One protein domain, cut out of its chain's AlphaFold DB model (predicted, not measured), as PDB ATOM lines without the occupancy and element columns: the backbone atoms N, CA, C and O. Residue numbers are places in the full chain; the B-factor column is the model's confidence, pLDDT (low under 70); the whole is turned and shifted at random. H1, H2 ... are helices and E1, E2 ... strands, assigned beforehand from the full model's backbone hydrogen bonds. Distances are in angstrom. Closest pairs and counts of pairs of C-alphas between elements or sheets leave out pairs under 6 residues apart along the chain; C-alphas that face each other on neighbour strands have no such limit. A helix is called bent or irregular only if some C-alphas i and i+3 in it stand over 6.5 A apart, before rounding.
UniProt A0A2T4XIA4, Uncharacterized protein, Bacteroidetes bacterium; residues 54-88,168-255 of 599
ATOM      1  N   LEU A  54      16.871 -15.495  14.818       87.94
ATOM      2  CA  LEU A  54      17.777 -16.547  15.283       87.94
ATOM      3  C   LEU A  54      17.008 -17.723  15.879       87.94
ATOM      4  O   LEU A  54      17.355 -18.882  15.665       87.94
ATOM      5  N   ASN A  55      15.971 -17.418  16.660       87.31
ATOM      6  CA  ASN A  55      15.128 -18.422  17.284       87.31
ATOM      7  C   ASN A  55      13.705 -17.893  17.451       87.31
ATOM      8  O   ASN A  55      13.499 -16.735  17.814       87.31
ATOM      9  N   ARG A  56      12.724 -18.763  17.228       88.25
ATOM     10  CA  ARG A  56      11.314 -18.504  17.499       88.25
ATOM     11  C   ARG A  56      10.741 -19.737  18.170       88.25
ATOM     12  O   ARG A  56      10.715 -20.810  17.575       88.25
ATOM     13  N   THR A  57      10.282 -19.585  19.403       89.44
ATOM     14  CA  THR A  57       9.738 -20.697  20.184       89.44
ATOM     15  C   THR A  57       8.431 -20.275  20.833       89.44
ATOM     16  O   THR A  57       8.340 -19.209  21.442       89.44
ATOM     17  N   GLU A  58       7.413 -21.118  20.707       88.94
ATOM     18  CA  GLU A  58       6.173 -20.987  21.467       88.94
ATOM     19  C   GLU A  58       6.354 -21.676  22.818       88.94
ATOM     20  O   GLU A  58       6.883 -22.782  22.882       88.94
ATOM     21  N   LYS A  59       5.941 -21.029  23.907       91.62
ATOM     22  CA  LYS A  59       5.949 -21.631  25.246       91.62
ATOM     23  C   LYS A  59       4.828 -21.067  26.104       91.62
ATOM     24  O   LYS A  59       4.320 -19.980  25.837       91.62
ATOM     25  N   LEU A  60       4.460 -21.799  27.149       91.94
ATOM     26  CA  LEU A  60       3.466 -21.353  28.122       91.94
ATOM     27  C   LEU A  60       4.162 -20.607  29.257       91.94
ATOM     28  O   LEU A  60       5.026 -21.182  29.910       91.94
ATOM     29  N   LEU A  61       3.827 -19.340  29.491       92.00
ATOM     30  CA  LEU A  61       4.401 -18.540  30.577       92.00
ATOM     31  C   LEU A  61       3.375 -18.317  31.695       92.00
ATOM     32  O   LEU A  61       2.189 -18.151  31.396       92.00
ATOM     33  N   PRO A  62       3.812 -18.284  32.967       93.00
ATOM     34  CA  PRO A  62       2.928 -18.008  34.089       93.00
ATOM     35  C   PRO A  62       2.387 -16.577  33.999       93.00
ATOM     36  O   PRO A  62       3.148 -15.613  33.942       93.00
ATOM     37  N   THR A  63       1.063 -16.442  33.983       91.94
ATOM     38  CA  THR A  63       0.360 -15.145  33.984       91.94
ATOM     39  C   THR A  63      -0.290 -14.847  35.327       91.94
ATOM     40  O   THR A  63      -0.400 -13.684  35.710       91.94
ATOM     41  N   VAL A  64      -0.675 -15.891  36.067       92.94
ATOM     42  CA  VAL A  64      -1.151 -15.796  37.448       92.94
ATOM     43  C   VAL A  64      -0.352 -16.775  38.293       92.94
ATOM     44  O   VAL A  64      -0.390 -17.983  38.056       92.94
ATOM     45  N   MET A  65       0.371 -16.236  39.272       93.69
ATOM     46  CA  MET A  65       1.070 -17.034  40.276       93.69
ATOM     47  C   MET A  65       0.079 -17.502  41.350       93.69
ATOM     48  O   MET A  65      -0.832 -16.744  41.700       93.69
ATOM     49  N   PRO A  66       0.244 -18.720  41.890       91.31
ATOM     50  CA  PRO A  66      -0.654 -19.244  42.907       91.31
ATOM     51  C   PRO A  66      -0.488 -18.474  44.225       91.31
ATOM     52  O   PRO A  66       0.574 -17.917  44.507       91.31
ATOM     53  N   SER A  67      -1.550 -18.445  45.021       89.06
ATOM     54  CA  SER A  67      -1.616 -17.840  46.358       89.06
ATOM     55  C   SER A  67      -2.377 -18.768  47.312       89.06
ATOM     56  O   SER A  67      -3.080 -19.654  46.831       89.06
ATOM     57  N   VAL A  68      -2.304 -18.560  48.630       81.69
ATOM     58  CA  VAL A  68      -3.062 -19.359  49.624       81.69
ATOM     59  C   VAL A  68      -4.563 -19.395  49.295       81.69
ATOM     60  O   VAL A  68      -5.159 -20.462  49.201       81.69
ATOM     61  N   ASN A  69      -5.153 -18.238  48.986       80.69
ATOM     62  CA  ASN A  69      -6.582 -18.124  48.659       80.69
ATOM     63  C   ASN A  69      -6.930 -18.638  47.249       80.69
ATOM     64  O   ASN A  69      -8.098 -18.837  46.917       80.69
ATOM     65  N   ARG A  70      -5.929 -18.783  46.373       87.38
ATOM     66  CA  ARG A  70      -6.097 -19.258  44.995       87.38
ATOM     67  C   ARG A  70      -4.867 -20.071  44.585       87.38
ATOM     68  O   ARG A  70      -3.979 -19.521  43.925       87.38
ATOM     69  N   PRO A  71      -4.802 -21.364  44.939       89.19
ATOM     70  CA  PRO A  71      -3.622 -22.209  44.736       89.19
ATOM     71  C   PRO A  71      -3.502 -22.722  43.288       89.19
ATOM     72  O   PRO A  71      -3.090 -23.854  43.043       89.19
ATOM     73  N   ILE A  72      -3.892 -21.896  42.311       91.19
ATOM     74  CA  ILE A  72      -3.935 -22.237  40.887       91.19
ATOM     75  C   ILE A  72      -2.844 -21.455  40.159       91.19
ATOM     76  O   ILE A  72      -2.863 -20.223  40.143       91.19
ATOM     77  N   LEU A  73      -1.917 -22.175  39.530       93.94
ATOM     78  CA  LEU A  73      -0.958 -21.615  38.585       93.94
ATOM     79  C   LEU A  73      -1.606 -21.566  37.199       93.94
ATOM     80  O   LEU A  73      -1.979 -22.609  36.662       93.94
ATOM     81  N   ARG A  74      -1.710 -20.372  36.608       94.00
ATOM     82  CA  ARG A  74      -2.243 -20.191  35.250       94.00
ATOM     83  C   ARG A  74      -1.120 -19.865  34.277       94.00
ATOM     84  O   ARG A  74      -0.424 -18.861  34.454       94.00
ATOM     85  N   LEU A  75      -0.979 -20.677  33.233       93.62
ATOM     86  CA  LEU A  75      -0.028 -20.453  32.149       93.62
ATOM     87  C   LEU A  75      -0.751 -20.187  30.831       93.62
ATOM     88  O   LEU A  75      -1.710 -20.876  30.493       93.62
ATOM     89  N   GLU A  76      -0.267 -19.207  30.077       92.62
ATOM     90  CA  GLU A  76      -0.833 -18.809  28.781       92.62
ATOM     91  C   GLU A  76       0.255 -18.826  27.695       92.62
ATOM     92  O   GLU A  76       1.439 -18.717  28.023       92.62
ATOM     93  N   PRO A  77      -0.101 -18.992  26.411       90.81
ATOM     94  CA  PRO A  77       0.855 -19.113  25.320       90.81
ATOM     95  C   PRO A  77       1.455 -17.773  24.896       90.81
ATOM     96  O   PRO A  77       0.762 -16.787  24.638       90.81
ATOM     97  N   PHE A  78       2.779 -17.776  24.770       90.62
ATOM     98  CA  PHE A  78       3.577 -16.673  24.257       90.62
ATOM     99  C   PHE A  78       4.506 -17.168  23.152       90.62
ATOM    100  O   PHE A  78       5.027 -18.287  23.204       90.62
ATOM    101  N   VAL A  79       4.764 -16.299  22.180       90.00
ATOM    102  CA  VAL A  79       5.874 -16.445  21.239       90.00
ATOM    103  C   VAL A  79       7.054 -15.681  21.807       90.00
ATOM    104  O   VAL A  79       6.966 -14.474  22.031       90.00
ATOM    105  N   VAL A  80       8.163 -16.382  22.014       88.69
ATOM    106  CA  VAL A  80       9.448 -15.760  22.318       88.69
ATOM    107  C   VAL A  80      10.316 -15.819  21.079       88.69
ATOM    108  O   VAL A  80      10.605 -16.896  20.554       88.69
ATOM    109  N   GLU A  81      10.696 -14.642  20.596       89.25
ATOM    110  CA  GLU A  81      11.450 -14.475  19.364       89.25
ATOM    111  C   GLU A  81      12.750 -13.730  19.650       89.25
ATOM    112  O   GLU A  81      12.747 -12.596  20.129       89.25
ATOM    113  N   THR A  82      13.874 -14.371  19.345       87.75
ATOM    114  CA  THR A  82      15.199 -13.764  19.424       87.75
ATOM    115  C   THR A  82      15.602 -13.293  18.033       87.75
ATOM    116  O   THR A  82      15.769 -14.093  17.110       87.75
ATOM    117  N   ARG A  83      15.751 -11.977  17.892       90.06
ATOM    118  CA  ARG A  83      16.057 -11.270  16.650       90.06
ATOM    119  C   ARG A  83      17.459 -10.675  16.714       90.06
ATOM    120  O   ARG A  83      17.830 -10.073  17.719       90.06
ATOM    121  N   GLN A  84      18.212 -10.805  15.630       89.75
ATOM    122  CA  GLN A  84      19.518 -10.186  15.443       89.75
ATOM    123  C   GLN A  84      19.407  -9.014  14.466       89.75
ATOM    124  O   GLN A  84      18.998  -9.173  13.317       89.75
ATOM    125  N   PHE A  85      19.799  -7.834  14.926       89.62
ATOM    126  CA  PHE A  85      19.870  -6.612  14.140       89.62
ATOM    127  C   PHE A  85      21.320  -6.349  13.746       89.62
ATOM    128  O   PHE A  85      22.202  -6.256  14.599       89.62
ATOM    129  N   THR A  86      21.580  -6.206  12.449       89.69
ATOM    130  CA  THR A  86      22.889  -5.762  11.962       89.69
ATOM    131  C   THR A  86      23.067  -4.277  12.267       89.69
ATOM    132  O   THR A  86      22.269  -3.440  11.838       89.69
ATOM    133  N   GLN A  87      24.130  -3.944  12.993       90.19
ATOM    134  CA  GLN A  87      24.516  -2.568  13.278       90.19
ATOM    135  C   GLN A  87      25.461  -2.056  12.187       90.19
ATOM    136  O   GLN A  87      26.346  -2.771  11.713       90.19
ATOM    137  N   GLN A  88      25.271  -0.806  11.779       90.56
ATOM    138  CA  GLN A  88      26.044  -0.134  10.740       90.56
ATOM    139  C   GLN A  88      26.491   1.251  11.212       90.56
ATOM    140  O   GLN A  88      25.861   1.892  12.057       90.56
ATOM    141  N   SER A 168      29.180  -2.657  11.563       87.81
ATOM    142  CA  SER A 168      29.978  -2.386  12.757       87.81
ATOM    143  C   SER A 168      29.776  -3.431  13.851       87.81
ATOM    144  O   SER A 168      30.635  -3.537  14.725       87.81
ATOM    145  N   GLY A 169      28.696  -4.219  13.796       88.31
ATOM    146  CA  GLY A 169      28.402  -5.266  14.773       88.31
ATOM    147  C   GLY A 169      26.995  -5.846  14.634       88.31
ATOM    148  O   GLY A 169      26.320  -5.641  13.625       88.31
ATOM    149  N   PHE A 170      26.555  -6.549  15.678       87.94
ATOM    150  CA  PHE A 170      25.216  -7.119  15.793       87.94
ATOM    151  C   PHE A 170      24.634  -6.825  17.174       87.94
ATOM    152  O   PHE A 170      25.354  -6.829  18.172       87.94
ATOM    153  N   GLU A 171      23.324  -6.630  17.225       88.50
ATOM    154  CA  GLU A 171      22.547  -6.512  18.454       88.50
ATOM    155  C   GLU A 171      21.499  -7.616  18.491       88.50
ATOM    156  O   GLU A 171      20.744  -7.789  17.536       88.50
ATOM    157  N   VAL A 172      21.459  -8.378  19.580       87.75
ATOM    158  CA  VAL A 172      20.498  -9.470  19.752       87.75
ATOM    159  C   VAL A 172      19.460  -9.046  20.778       87.75
ATOM    160  O   VAL A 172      19.798  -8.784  21.932       87.75
ATOM    161  N   LEU A 173      18.197  -9.001  20.366       86.19
ATOM    162  CA  LEU A 173      17.062  -8.669  21.223       86.19
ATOM    163  C   LEU A 173      16.104  -9.853  21.281       86.19
ATOM    164  O   LEU A 173      15.853 -10.509  20.272       86.19
ATOM    165  N   THR A 174      15.559 -10.124  22.464       85.94
ATOM    166  CA  THR A 174      14.509 -11.132  22.644       85.94
ATOM    167  C   THR A 174      13.205 -10.433  22.989       85.94
ATOM    168  O   THR A 174      13.145  -9.704  23.976       85.94
ATOM    169  N   ASP A 175      12.182 -10.661  22.175       85.06
ATOM    170  CA  ASP A 175      10.831 -10.141  22.367       85.06
ATOM    171  C   ASP A 175       9.889 -11.276  22.796       85.06
ATOM    172  O   ASP A 175      10.091 -12.438  22.435       85.06
ATOM    173  N   THR A 176       8.885 -10.958  23.610       86.38
ATOM    174  CA  THR A 176       7.904 -11.914  24.141       86.38
ATOM    175  C   THR A 176       6.501 -11.381  23.885       86.38
ATOM    176  O   THR A 176       6.049 -10.448  24.544       86.38
ATOM    177  N   LEU A 177       5.800 -11.993  22.934       85.00
ATOM    178  CA  LEU A 177       4.476 -11.565  22.488       85.00
ATOM    179  C   LEU A 177       3.419 -12.574  22.934       85.00
ATOM    180  O   LEU A 177       3.554 -13.775  22.699       85.00
ATOM    181  N   LYS A 178       2.358 -12.082  23.578       83.31
ATOM    182  CA  LYS A 178       1.208 -12.904  23.968       83.31
ATOM    183  C   LYS A 178       0.423 -13.309  22.721       83.31
ATOM    184  O   LYS A 178       0.082 -12.439  21.922       83.31
ATOM    185  N   LEU A 179       0.108 -14.595  22.584       78.25
ATOM    186  CA  LEU A 179      -0.738 -15.084  21.493       78.25
ATOM    187  C   LEU A 179      -2.216 -14.793  21.786       78.25
ATOM    188  O   LEU A 179      -2.694 -14.991  22.905       78.25
ATOM    189  N   GLY A 180      -2.944 -14.306  20.781       66.25
ATOM    190  CA  GLY A 180      -4.391 -14.104  20.884       66.25
ATOM    191  C   GLY A 180      -5.163 -15.428  20.827       66.25
ATOM    192  O   GLY A 180      -4.700 -16.392  20.228       66.25
ATOM    193  N   LEU A 181      -6.383 -15.477  21.381       60.59
ATOM    194  CA  LEU A 181      -7.230 -16.690  21.412       60.59
ATOM    195  C   LEU A 181      -7.491 -17.321  20.027       60.59
ATOM    196  O   LEU A 181      -7.712 -18.521  19.945       60.59
ATOM    197  N   GLY A 182      -7.455 -16.536  18.944       60.09
ATOM    198  CA  GLY A 182      -7.605 -17.031  17.566       60.09
ATOM    199  C   GLY A 182      -6.311 -17.536  16.910       60.09
ATOM    200  O   GLY A 182      -6.363 -18.078  15.812       60.09
ATOM    201  N   GLU A 183      -5.163 -17.342  17.560       63.69
ATOM    202  CA  GLU A 183      -3.836 -17.778  17.098       63.69
ATOM    203  C   GLU A 183      -3.363 -19.048  17.827       63.69
ATOM    204  O   GLU A 183      -2.432 -19.720  17.379       63.69
ATOM    205  N   VAL A 184      -4.022 -19.399  18.936       66.62
ATOM    206  CA  VAL A 184      -3.824 -20.658  19.656       66.62
ATOM    207  C   VAL A 184      -4.579 -21.758  18.917       66.62
ATOM    208  O   VAL A 184      -5.778 -21.639  18.669       66.62
ATOM    209  N   ALA A 185      -3.884 -22.833  18.546       61.97
ATOM    210  CA  ALA A 185      -4.545 -23.962  17.905       61.97
ATOM    211  C   ALA A 185      -5.593 -24.574  18.863       61.97
ATOM    212  O   ALA A 185      -5.289 -24.747  20.046       61.97
ATOM    213  N   PRO A 186      -6.805 -24.903  18.376       58.38
ATOM    214  CA  PRO A 186      -7.912 -25.399  19.203       58.38
ATOM    215  C   PRO A 186      -7.630 -26.749  19.892       58.38
ATOM    216  O   PRO A 186      -8.396 -27.179  20.746       58.38
ATOM    217  N   ASP A 187      -6.526 -27.399  19.532       64.19
ATOM    218  CA  ASP A 187      -6.004 -28.668  20.028       64.19
ATOM    219  C   ASP A 187      -4.575 -28.528  20.591       64.19
ATOM    220  O   ASP A 187      -3.785 -29.469  20.555       64.19
ATOM    221  N   GLY A 188      -4.204 -27.348  21.097       73.44
ATOM    222  CA  GLY A 188      -2.935 -27.167  21.796       73.44
ATOM    223  C   GLY A 188      -2.821 -28.140  22.972       73.44
ATOM    224  O   GLY A 188      -3.585 -28.050  23.931       73.44
ATOM    225  N   VAL A 189      -1.855 -29.055  22.899       87.12
ATOM    226  CA  VAL A 189      -1.523 -30.003  23.967       87.12
ATOM    227  C   VAL A 189      -0.140 -29.666  24.519       87.12
ATOM    228  O   VAL A 189       0.793 -29.406  23.752       87.12
ATOM    229  N   ALA A 190      -0.005 -29.659  25.841       91.00
ATOM    230  CA  ALA A 190       1.267 -29.521  26.535       91.00
ATOM    231  C   ALA A 190       1.541 -30.744  27.416       91.00
ATOM    232  O   ALA A 190       0.617 -31.378  27.918       91.00
ATOM    233  N   SER A 191       2.823 -31.017  27.646       93.31
ATOM    234  CA  SER A 191       3.255 -31.927  28.705       93.31
ATOM    235  C   SER A 191       3.500 -31.114  29.976       93.31
ATOM    236  O   SER A 191       4.154 -30.067  29.934       93.31
ATOM    237  N   VAL A 192       2.933 -31.563  31.091       94.69
ATOM    238  CA  VAL A 192       3.007 -30.929  32.406       94.69
ATOM    239  C   VAL A 192       3.594 -31.924  33.394       94.69
ATOM    240  O   VAL A 192       3.088 -33.030  33.573       94.69
ATOM    241  N   ARG A 193       4.636 -31.491  34.099       94.69
ATOM    242  CA  ARG A 193       5.256 -32.229  35.193       94.69
ATOM    243  C   ARG A 193       5.284 -31.358  36.439       94.69
ATOM    244  O   ARG A 193       5.819 -30.254  36.409       94.69
ATOM    245  N   VAL A 194       4.734 -31.865  37.535       92.19
ATOM    246  CA  VAL A 194       4.796 -31.237  38.859       92.19
ATOM    247  C   VAL A 194       5.606 -32.147  39.767       92.19
ATOM    248  O   VAL A 194       5.314 -33.339  39.876       92.19
ATOM    249  N   ALA A 195       6.626 -31.598  40.414       90.00
ATOM    250  CA  ALA A 195       7.466 -32.316  41.359       90.00
ATOM    251  C   ALA A 195       7.649 -31.522  42.656       90.00
ATOM    252  O   ALA A 195       7.625 -30.295  42.654       90.00
ATOM    253  N   LEU A 196       7.869 -32.237  43.752       84.50
ATOM    254  CA  LEU A 196       8.210 -31.693  45.061       84.50
ATOM    255  C   LEU A 196       9.502 -32.355  45.527       84.50
ATOM    256  O   LEU A 196       9.525 -33.575  45.682       84.50
ATOM    257  N   ASN A 197      10.571 -31.579  45.730       74.50
ATOM    258  CA  ASN A 197      11.873 -32.098  46.176       74.50
ATOM    259  C   ASN A 197      12.302 -33.371  45.410       74.50
ATOM    260  O   ASN A 197      12.612 -34.397  46.012       74.50
ATOM    261  N   GLU A 198      12.247 -33.313  44.073       74.50
ATOM    262  CA  GLU A 198      12.551 -34.407  43.126       74.50
ATOM    263  C   GLU A 198      11.515 -35.545  43.030       74.50
ATOM    264  O   GLU A 198      11.544 -36.318  42.069       74.50
ATOM    265  N   ARG A 199      10.537 -35.626  43.940       85.12
ATOM    266  CA  ARG A 199       9.415 -36.570  43.835       85.12
ATOM    267  C   ARG A 199       8.375 -36.042  42.850       85.12
ATOM    268  O   ARG A 199       7.781 -34.993  43.069       85.12
ATOM    269  N   VAL A 200       8.118 -36.786  41.777       87.81
ATOM    270  CA  VAL A 200       7.076 -36.440  40.799       87.81
ATOM    271  C   VAL A 200       5.693 -36.688  41.407       87.81
ATOM    272  O   VAL A 200       5.397 -37.803  41.831       87.81
ATOM    273  N   LEU A 201       4.869 -35.640  41.448       86.44
ATOM    274  CA  LEU A 201       3.482 -35.663  41.924       86.44
ATOM    275  C   LEU A 201       2.500 -35.846  40.762       86.44
ATOM    276  O   LEU A 201       1.532 -36.592  40.867       86.44
ATOM    277  N   LEU A 202       2.787 -35.191  39.635       89.44
ATOM    278  CA  LEU A 202       2.026 -35.282  38.393       89.44
ATOM    279  C   LEU A 202       2.996 -35.331  37.214       89.44
ATOM    280  O   LEU A 202       3.954 -34.561  37.161       89.44
ATOM    281  N   ALA A 203       2.715 -36.202  36.253       92.44
ATOM    282  CA  ALA A 203       3.318 -36.179  34.931       92.44
ATOM    283  C   ALA A 203       2.235 -36.567  33.923       92.44
ATOM    284  O   ALA A 203       1.759 -37.702  33.941       92.44
ATOM    285  N   ASP A 204       1.823 -35.612  33.098       91.94
ATOM    286  CA  ASP A 204       0.844 -35.817  32.037       91.94
ATOM    287  C   ASP A 204       1.382 -35.202  30.749       91.94
ATOM    288  O   ASP A 204       1.660 -34.006  30.690       91.94
ATOM    289  N   ASP A 205       1.546 -36.026  29.721       89.25
ATOM    290  CA  ASP A 205       2.091 -35.606  28.433       89.25
ATOM    291  C   ASP A 205       1.032 -35.010  27.496       89.25
ATOM    292  O   ASP A 205       1.378 -34.534  26.410       89.25
ATOM    293  N   ALA A 206      -0.245 -35.041  27.897       88.75
ATOM    294  CA  ALA A 206      -1.375 -34.711  27.044       88.75
ATOM    295  C   ALA A 206      -2.398 -33.743  27.677       88.75
ATOM    296  O   ALA A 206      -3.609 -33.934  27.548       88.75
ATOM    297  N   VAL A 207      -1.936 -32.656  28.303       89.44
ATOM    298  CA  VAL A 207      -2.815 -31.632  28.894       89.44
ATOM    299  C   VAL A 207      -3.288 -30.643  27.828       89.44
ATOM    300  O   VAL A 207      -2.500 -29.873  27.276       89.44
ATOM    301  N   ALA A 208      -4.590 -30.646  27.539       88.69
ATOM    302  CA  ALA A 208      -5.201 -29.712  26.596       88.69
ATOM    303  C   ALA A 208      -5.322 -28.296  27.186       88.69
ATOM    304  O   ALA A 208      -5.694 -28.125  28.350       88.69
ATOM    305  N   LEU A 209      -5.069 -27.277  26.364       87.00
ATOM    306  CA  LEU A 209      -5.328 -25.884  26.723       87.00
ATOM    307  C   LEU A 209      -6.844 -25.626  26.753       87.00
ATOM    308  O   LEU A 209      -7.520 -25.761  25.735       87.00
ATOM    309  N   GLN A 210      -7.370 -25.194  27.899       83.06
ATOM    310  CA  GLN A 210      -8.756 -24.743  28.044       83.06
ATOM    311  C   GLN A 210      -8.795 -23.216  27.984       83.06
ATOM    312  O   GLN A 210      -8.043 -22.548  28.691       83.06
ATOM    313  N   ASP A 211      -9.620 -22.650  27.099       79.06
ATOM    314  CA  ASP A 211      -9.720 -21.197  26.878       79.06
ATOM    315  C   ASP A 211      -8.357 -20.505  26.657       79.06
ATOM    316  O   ASP A 211      -8.107 -19.390  27.121       79.06
ATOM    317  N   GLY A 212      -7.447 -21.191  25.959       82.62
ATOM    318  CA  GLY A 212      -6.103 -20.689  25.671       82.62
ATOM    319  C   GLY A 212      -5.152 -20.672  26.872       82.62
ATOM    320  O   GLY A 212      -4.157 -19.955  26.822       82.62
ATOM    321  N   ALA A 213      -5.423 -21.433  27.936       88.69
ATOM    322  CA  ALA A 213      -4.566 -21.518  29.116       88.69
ATOM    323  C   ALA A 213      -4.469 -22.943  29.679       88.69
ATOM    324  O   ALA A 213      -5.295 -23.809  29.395       88.69
ATOM    325  N   ILE A 214      -3.458 -23.165  30.518       91.12
ATOM    326  CA  ILE A 214      -3.377 -24.317  31.417       91.12
ATOM    327  C   ILE A 214      -3.496 -23.804  32.845       91.12
ATOM    328  O   ILE A 214      -2.775 -22.889  33.243       91.12
ATOM    329  N   GLU A 215      -4.394 -24.413  33.612       92.19
ATOM    330  CA  GLU A 215      -4.562 -24.152  35.036       92.19
ATOM    331  C   GLU A 215      -4.162 -25.390  35.832       92.19
ATOM    332  O   GLU A 215      -4.717 -26.471  35.655       92.19
ATOM    333  N   ILE A 216      -3.174 -25.230  36.709       91.19
ATOM    334  CA  ILE A 216      -2.653 -26.305  37.551       91.19
ATOM    335  C   ILE A 216      -3.023 -25.974  38.991       91.19
ATOM    336  O   ILE A 216      -2.514 -25.006  39.559       91.19
ATOM    337  N   ASN A 217      -3.911 -26.772  39.585       89.50
ATOM    338  CA  ASN A 217      -4.255 -26.650  40.996       89.50
ATOM    339  C   ASN A 217      -3.197 -27.356  41.854       89.50
ATOM    340  O   ASN A 217      -3.211 -28.578  41.979       89.50
ATOM    341  N   LEU A 218      -2.303 -26.584  42.468       88.00
ATOM    342  CA  LEU A 218      -1.239 -27.128  43.311       88.00
ATOM    343  C   LEU A 218      -1.771 -27.684  44.638       88.00
ATOM    344  O   LEU A 218      -1.190 -28.618  45.178       88.00
ATOM    345  N   SER A 219      -2.909 -27.188  45.138       81.19
ATOM    346  CA  SER A 219      -3.510 -27.717  46.373       81.19
ATOM    347  C   SER A 219      -4.108 -29.116  46.227       81.19
ATOM    348  O   SER A 219      -4.370 -29.774  47.229       81.19
ATOM    349  N   ALA A 220      -4.288 -29.607  44.997       82.06
ATOM    350  CA  ALA A 220      -4.745 -30.974  44.768       82.06
ATOM    351  C   ALA A 220      -3.773 -32.024  45.341       82.06
ATOM    352  O   ALA A 220      -4.198 -33.136  45.639       82.06
ATOM    353  N   PHE A 221      -2.503 -31.655  45.543       77.69
ATOM    354  CA  PHE A 221      -1.458 -32.520  46.093       77.69
ATOM    355  C   PHE A 221      -1.225 -32.301  47.604       77.69
ATOM    356  O   PHE A 221      -0.134 -32.545  48.115       77.69
ATOM    357  N   TYR A 222      -2.228 -31.786  48.338       74.75
ATOM    358  CA  TYR A 222      -2.115 -31.447  49.769       74.75
ATOM    359  C   TYR A 222      -1.606 -32.603  50.644       74.75
ATOM    360  O   TYR A 222      -0.832 -32.377  51.575       74.75
ATOM    361  N   ARG A 223      -1.996 -33.847  50.336       72.00
ATOM    362  CA  ARG A 223      -1.610 -35.033  51.117       72.00
ATOM    363  C   ARG A 223      -0.111 -35.274  51.050       72.00
ATOM    364  O   ARG A 223       0.507 -35.623  52.050       72.00
ATOM    365  N   GLU A 224       0.478 -35.014  49.895       72.56
ATOM    366  CA  GLU A 224       1.901 -35.157  49.640       72.56
ATOM    367  C   GLU A 224       2.720 -34.035  50.294       72.56
ATOM    368  O   GLU A 224       3.887 -34.258  50.613       72.56
ATOM    369  N   PHE A 225       2.106 -32.876  50.565       64.56
ATOM    370  CA  PHE A 225       2.696 -31.807  51.380       64.56
ATOM    371  C   PHE A 225       2.563 -32.064  52.892       64.56
ATOM    372  O   PHE A 225       3.372 -31.566  53.670       64.56
ATOM    373  N   SER A 226       1.560 -32.835  53.329       59.66
ATOM    374  CA  SER A 226       1.161 -32.926  54.743       59.66
ATOM    375  C   SER A 226       2.094 -33.727  55.663       59.66
ATOM    376  O   SER A 226       2.005 -33.573  56.877       59.66
ATOM    377  N   GLU A 227       2.995 -34.567  55.132       55.84
ATOM    378  CA  GLU A 227       3.685 -35.563  55.971       55.84
ATOM    379  C   GLU A 227       4.998 -35.100  56.624       55.84
ATOM    380  O   GLU A 227       5.378 -35.699  57.630       55.84
ATOM    381  N   ARG A 228       5.714 -34.073  56.129       52.69
ATOM    382  CA  ARG A 228       6.961 -33.583  56.767       52.69
ATOM    383  C   ARG A 228       7.220 -32.103  56.485       52.69
ATOM    384  O   ARG A 228       7.373 -31.701  55.339       52.69
ATOM    385  N   TYR A 229       7.332 -31.313  57.551       55.47
ATOM    386  CA  TYR A 229       7.658 -29.888  57.516       55.47
ATOM    387  C   TYR A 229       9.085 -29.630  57.007       55.47
ATOM    388  O   TYR A 229      10.061 -30.059  57.629       55.47
ATOM    389  N   ARG A 230       9.203 -28.859  55.922       60.75
ATOM    390  CA  ARG A 230      10.385 -28.051  55.589       60.75
ATOM    391  C   ARG A 230       9.909 -26.709  55.037       60.75
ATOM    392  O   ARG A 230       9.236 -26.643  54.014       60.75
ATOM    393  N   GLN A 231      10.242 -25.632  55.745       59.66
ATOM    394  CA  GLN A 231       9.784 -24.264  55.460       59.66
ATOM    395  C   GLN A 231      10.202 -23.746  54.065       59.66
ATOM    396  O   GLN A 231       9.596 -22.807  53.545       59.66
ATOM    397  N   ASP A 232      11.200 -24.397  53.462       70.56
ATOM    398  CA  ASP A 232      11.835 -24.027  52.196       70.56
ATOM    399  C   ASP A 232      11.481 -24.963  51.030       70.56
ATOM    400  O   ASP A 232      12.156 -24.948  50.001       70.56
ATOM    401  N   ASP A 233      10.441 -25.790  51.168       78.81
ATOM    402  CA  ASP A 233      10.041 -26.698  50.095       78.81
ATOM    403  C   ASP A 233       9.547 -25.941  48.852       78.81
ATOM    404  O   ASP A 233       8.776 -24.972  48.925       78.81
ATOM    405  N   LEU A 234       9.995 -26.417  47.687       87.06
ATOM    406  CA  LEU A 234       9.709 -25.841  46.377       87.06
ATOM    407  C   LEU A 234       8.923 -26.842  45.527       87.06
ATOM    408  O   LEU A 234       9.352 -27.978  45.307       87.06
ATOM    409  N   ALA A 235       7.775 -26.395  45.022       89.75
ATOM    410  CA  ALA A 235       7.040 -27.088  43.980       89.75
ATOM    411  C   ALA A 235       7.629 -26.685  42.621       89.75
ATOM    412  O   ALA A 235       7.567 -25.519  42.222       89.75
ATOM    413  N   GLU A 236       8.202 -27.651  41.916       93.12
ATOM    414  CA  GLU A 236       8.771 -27.474  40.585       93.12
ATOM    415  C   GLU A 236       7.729 -27.850  39.536       93.12
ATOM    416  O   GLU A 236       7.328 -29.011  39.421       93.12
ATOM    417  N   VAL A 237       7.295 -26.862  38.757       94.19
ATOM    418  CA  VAL A 237       6.360 -27.051  37.648       94.19
ATOM    419  C   VAL A 237       7.102 -26.868  36.335       94.19
ATOM    420  O   VAL A 237       7.560 -25.771  36.008       94.19
ATOM    421  N   GLU A 238       7.200 -27.942  35.563       95.62
ATOM    422  CA  GLU A 238       7.787 -27.960  34.231       95.62
ATOM    423  C   GLU A 238       6.692 -28.175  33.190       95.62
ATOM    424  O   GLU A 238       5.924 -29.132  33.264       95.62
ATOM    425  N   VAL A 239       6.616 -27.271  32.217       95.12
ATOM    426  CA  VAL A 239       5.633 -27.322  31.136       95.12
ATOM    427  C   VAL A 239       6.360 -27.269  29.801       95.12
ATOM    428  O   VAL A 239       7.087 -26.314  29.520       95.12
ATOM    429  N   LEU A 240       6.158 -28.295  28.981       93.69
ATOM    430  CA  LEU A 240       6.662 -28.387  27.618       93.69
ATOM    431  C   LEU A 240       5.512 -28.147  26.641       93.69
ATOM    432  O   LEU A 240       4.541 -28.901  26.600       93.69
ATOM    433  N   TYR A 241       5.648 -27.121  25.809       91.38
ATOM    434  CA  TYR A 241       4.674 -26.778  24.779       91.38
ATOM    435  C   TYR A 241       5.407 -26.422  23.490       91.38
ATOM    436  O   TYR A 241       6.255 -25.540  23.495       91.38
ATOM    437  N   ARG A 242       5.114 -27.131  22.391       86.56
ATOM    438  CA  ARG A 242       5.659 -26.864  21.040       86.56
ATOM    439  C   ARG A 242       7.180 -26.609  20.992       86.56
ATOM    440  O   ARG A 242       7.663 -25.745  20.266       86.56
ATOM    441  N   GLY A 243       7.938 -27.394  21.763       82.38
ATOM    442  CA  GLY A 243       9.404 -27.323  21.837       82.38
ATOM    443  C   GLY A 243       9.953 -26.290  22.827       82.38
ATOM    444  O   GLY A 243      11.151 -26.298  23.100       82.38
ATOM    445  N   GLY A 244       9.106 -25.436  23.404       88.56
ATOM    446  CA  GLY A 244       9.467 -24.522  24.479       88.56
ATOM    447  C   GLY A 244       9.234 -25.127  25.861       88.56
ATOM    448  O   GLY A 244       8.166 -25.669  26.136       88.56
ATOM    449  N   VAL A 245      10.230 -24.999  26.741       93.00
ATOM    450  CA  VAL A 245      10.160 -25.447  28.139       93.00
ATOM    451  C   VAL A 245      10.046 -24.239  29.060       93.00
ATOM    452  O   VAL A 245      10.850 -23.305  28.979       93.00
ATOM    453  N   THR A 246       9.082 -24.291  29.970       94.00
ATOM    454  CA  THR A 246       8.934 -23.349  31.077       94.00
ATOM    455  C   THR A 246       9.093 -24.097  32.387       94.00
ATOM    456  O   THR A 246       8.445 -25.117  32.594       94.00
ATOM    457  N   ARG A 247       9.944 -23.581  33.276       94.94
ATOM    458  CA  ARG A 247      10.137 -24.101  34.632       94.94
ATOM    459  C   ARG A 247       9.784 -23.016  35.633       94.94
ATOM    460  O   ARG A 247      10.296 -21.904  35.522       94.94
ATOM    461  N   SER A 248       8.902 -23.341  36.568       94.00
ATOM    462  CA  SER A 248       8.479 -22.454  37.648       94.00
ATOM    463  C   SER A 248       8.763 -23.138  38.977       94.00
ATOM    464  O   SER A 248       8.206 -24.198  39.239       94.00
ATOM    465  N   SER A 249       9.600 -22.509  39.797       92.62
ATOM    466  CA  SER A 249       9.873 -22.940  41.166       92.62
ATOM    467  C   SER A 249       9.020 -22.103  42.111       92.62
ATOM    468  O   SER A 249       9.136 -20.874  42.133       92.62
ATOM    469  N   ILE A 250       8.090 -22.748  42.813       91.31
ATOM    470  CA  ILE A 250       7.051 -22.078  43.596       91.31
ATOM    471  C   ILE A 250       7.164 -22.538  45.054       91.31
ATOM    472  O   ILE A 250       6.941 -23.717  45.326       91.31
ATOM    473  N   PRO A 251       7.464 -21.639  46.007       88.75
ATOM    474  CA  PRO A 251       7.491 -21.989  47.423       88.75
ATOM    475  C   PRO A 251       6.138 -22.512  47.902       88.75
ATOM    476  O   PRO A 251       5.115 -21.878  47.639       88.75
ATOM    477  N   VAL A 252       6.123 -23.613  48.659       84.62
ATOM    478  CA  VAL A 252       4.876 -24.206  49.192       84.62
ATOM    479  C   VAL A 252       4.080 -23.192  50.016       84.62
ATOM    480  O   VAL A 252       2.881 -23.015  49.802       84.62
ATOM    481  N   ARG A 253       4.772 -22.399  50.845       81.88
ATOM    482  CA  ARG A 253       4.196 -21.284  51.625       81.88
ATOM    483  C   ARG A 253       3.461 -20.225  50.797       81.88
ATOM    484  O   ARG A 253       2.760 -19.387  51.350       81.88
ATOM    485  N   GLN A 254       3.693 -20.178  49.485       86.25
ATOM    486  CA  GLN A 254       3.016 -19.229  48.612       86.25
ATOM    487  C   GLN A 254       1.563 -19.647  48.371       86.25
ATOM    488  O   GLN A 254       0.714 -18.778  48.198       86.25
ATOM    489  N   PHE A 255       1.268 -20.950  48.360       85.31
ATOM    490  CA  PHE A 255      -0.046 -21.491  47.998       85.31
ATOM    491  C   PHE A 255      -0.677 -22.406  49.053       85.31
ATOM    492  O   PHE A 255      -1.803 -22.854  48.858       85.31
TER     493      PHE A 255
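Overview. This is residues 54 to 88 and 168 to 255 of the 599 residues of an uncharacterized protein of Bacteroidetes bacterium (UniProt A0A2T4XIA4). Two twisted sheets make a body in which they are only partly face to face: E5, E4, E7 and E8 form one layer, and E6, the beginning of E2 and the end of E1 form the other. From this body E2 runs on with E3 as a long two-stranded arm that makes much of the length, and the small helices H1 and H2 lie at the opposite end. The printed part has 123 residues, mostly strand, running E1, E2, E3, E4, E5, E6, H1, E7, E8, H2; the first sheet is antiparallel in the order E5, E4, E7, E8, and the second is branched, with antiparallel pairs. It is loose, with a radius of gyration of the C-alphas of 17.1 A, and spans 61 by 35 by 25 A.

Along the chain. Look first at E4, residues 189 to 196, 23.3 A; E5, residues 199 to 208, 23.6 A, bends by 63 degrees at residue 205. E7, residues 234 to 241, measures 22.2 A and E8, residues 244 to 251, 23.2 A. Find C-alpha 54 at (17.777, -16.547, 15.283), where E1, residues 54 to 64, begins its 29.2 A; it bends by 54 degrees at residue 58. E2, residues 72 to 88, runs 47.9 A to C-alpha 88 at (26.044, -0.134, 10.740). E3 is residues 168 to 178, 32.6 A, and E6 residues 214 to 217, 9.9 A. H1, residues 218 to 225, 10.1 A, is irregular, with C-alphas 220 and 223 8.2 A apart; H2, residues 252 to 255, 5.7 A, ends with C-alpha 255 at (-0.046, -21.491, 47.998).

Arrangement. In the first sheet, see N 192 and O 204, 2.8 A, in the hairpin E4 and E5; N 193 and O 238, 2.8 A, between E4 and E7; and N 237 and O 248, 2.9 A, in the hairpin E7 and E8. The closest C-alphas of E1 and E8, Lys 59 and Gly 244, are 4.6 A apart. E1 lies on one side of E2, E3 and E6 on the other: look at N 59 and O 78, 3.0 A; N 83 and O 173, 2.8 A; N 73 and O 216, 2.9 A. H1 is on the first sheet at a height of 9.4 A; H2 only grazes it with residues 252 to 255. In H1, 1 of 4 O i to N i+4 pairs and 4 of 5 O i to N i+3 pairs are within hydrogen-bond range; H2 is too short for an O i to N i+4 pair.

Size, cuts and confidence. The C-alphas farthest apart, Gln 88 and Glu 227, are 61.7 A apart. Residues 89 to 167 are not printed, and C-alphas 88 and 168 are 5.0 A apart across this cut. Of the links printed whole, none is long. Mean pLDDT of the printed part is 84.5; look for values under 70 at residues 180 to 187 and 225 to 231.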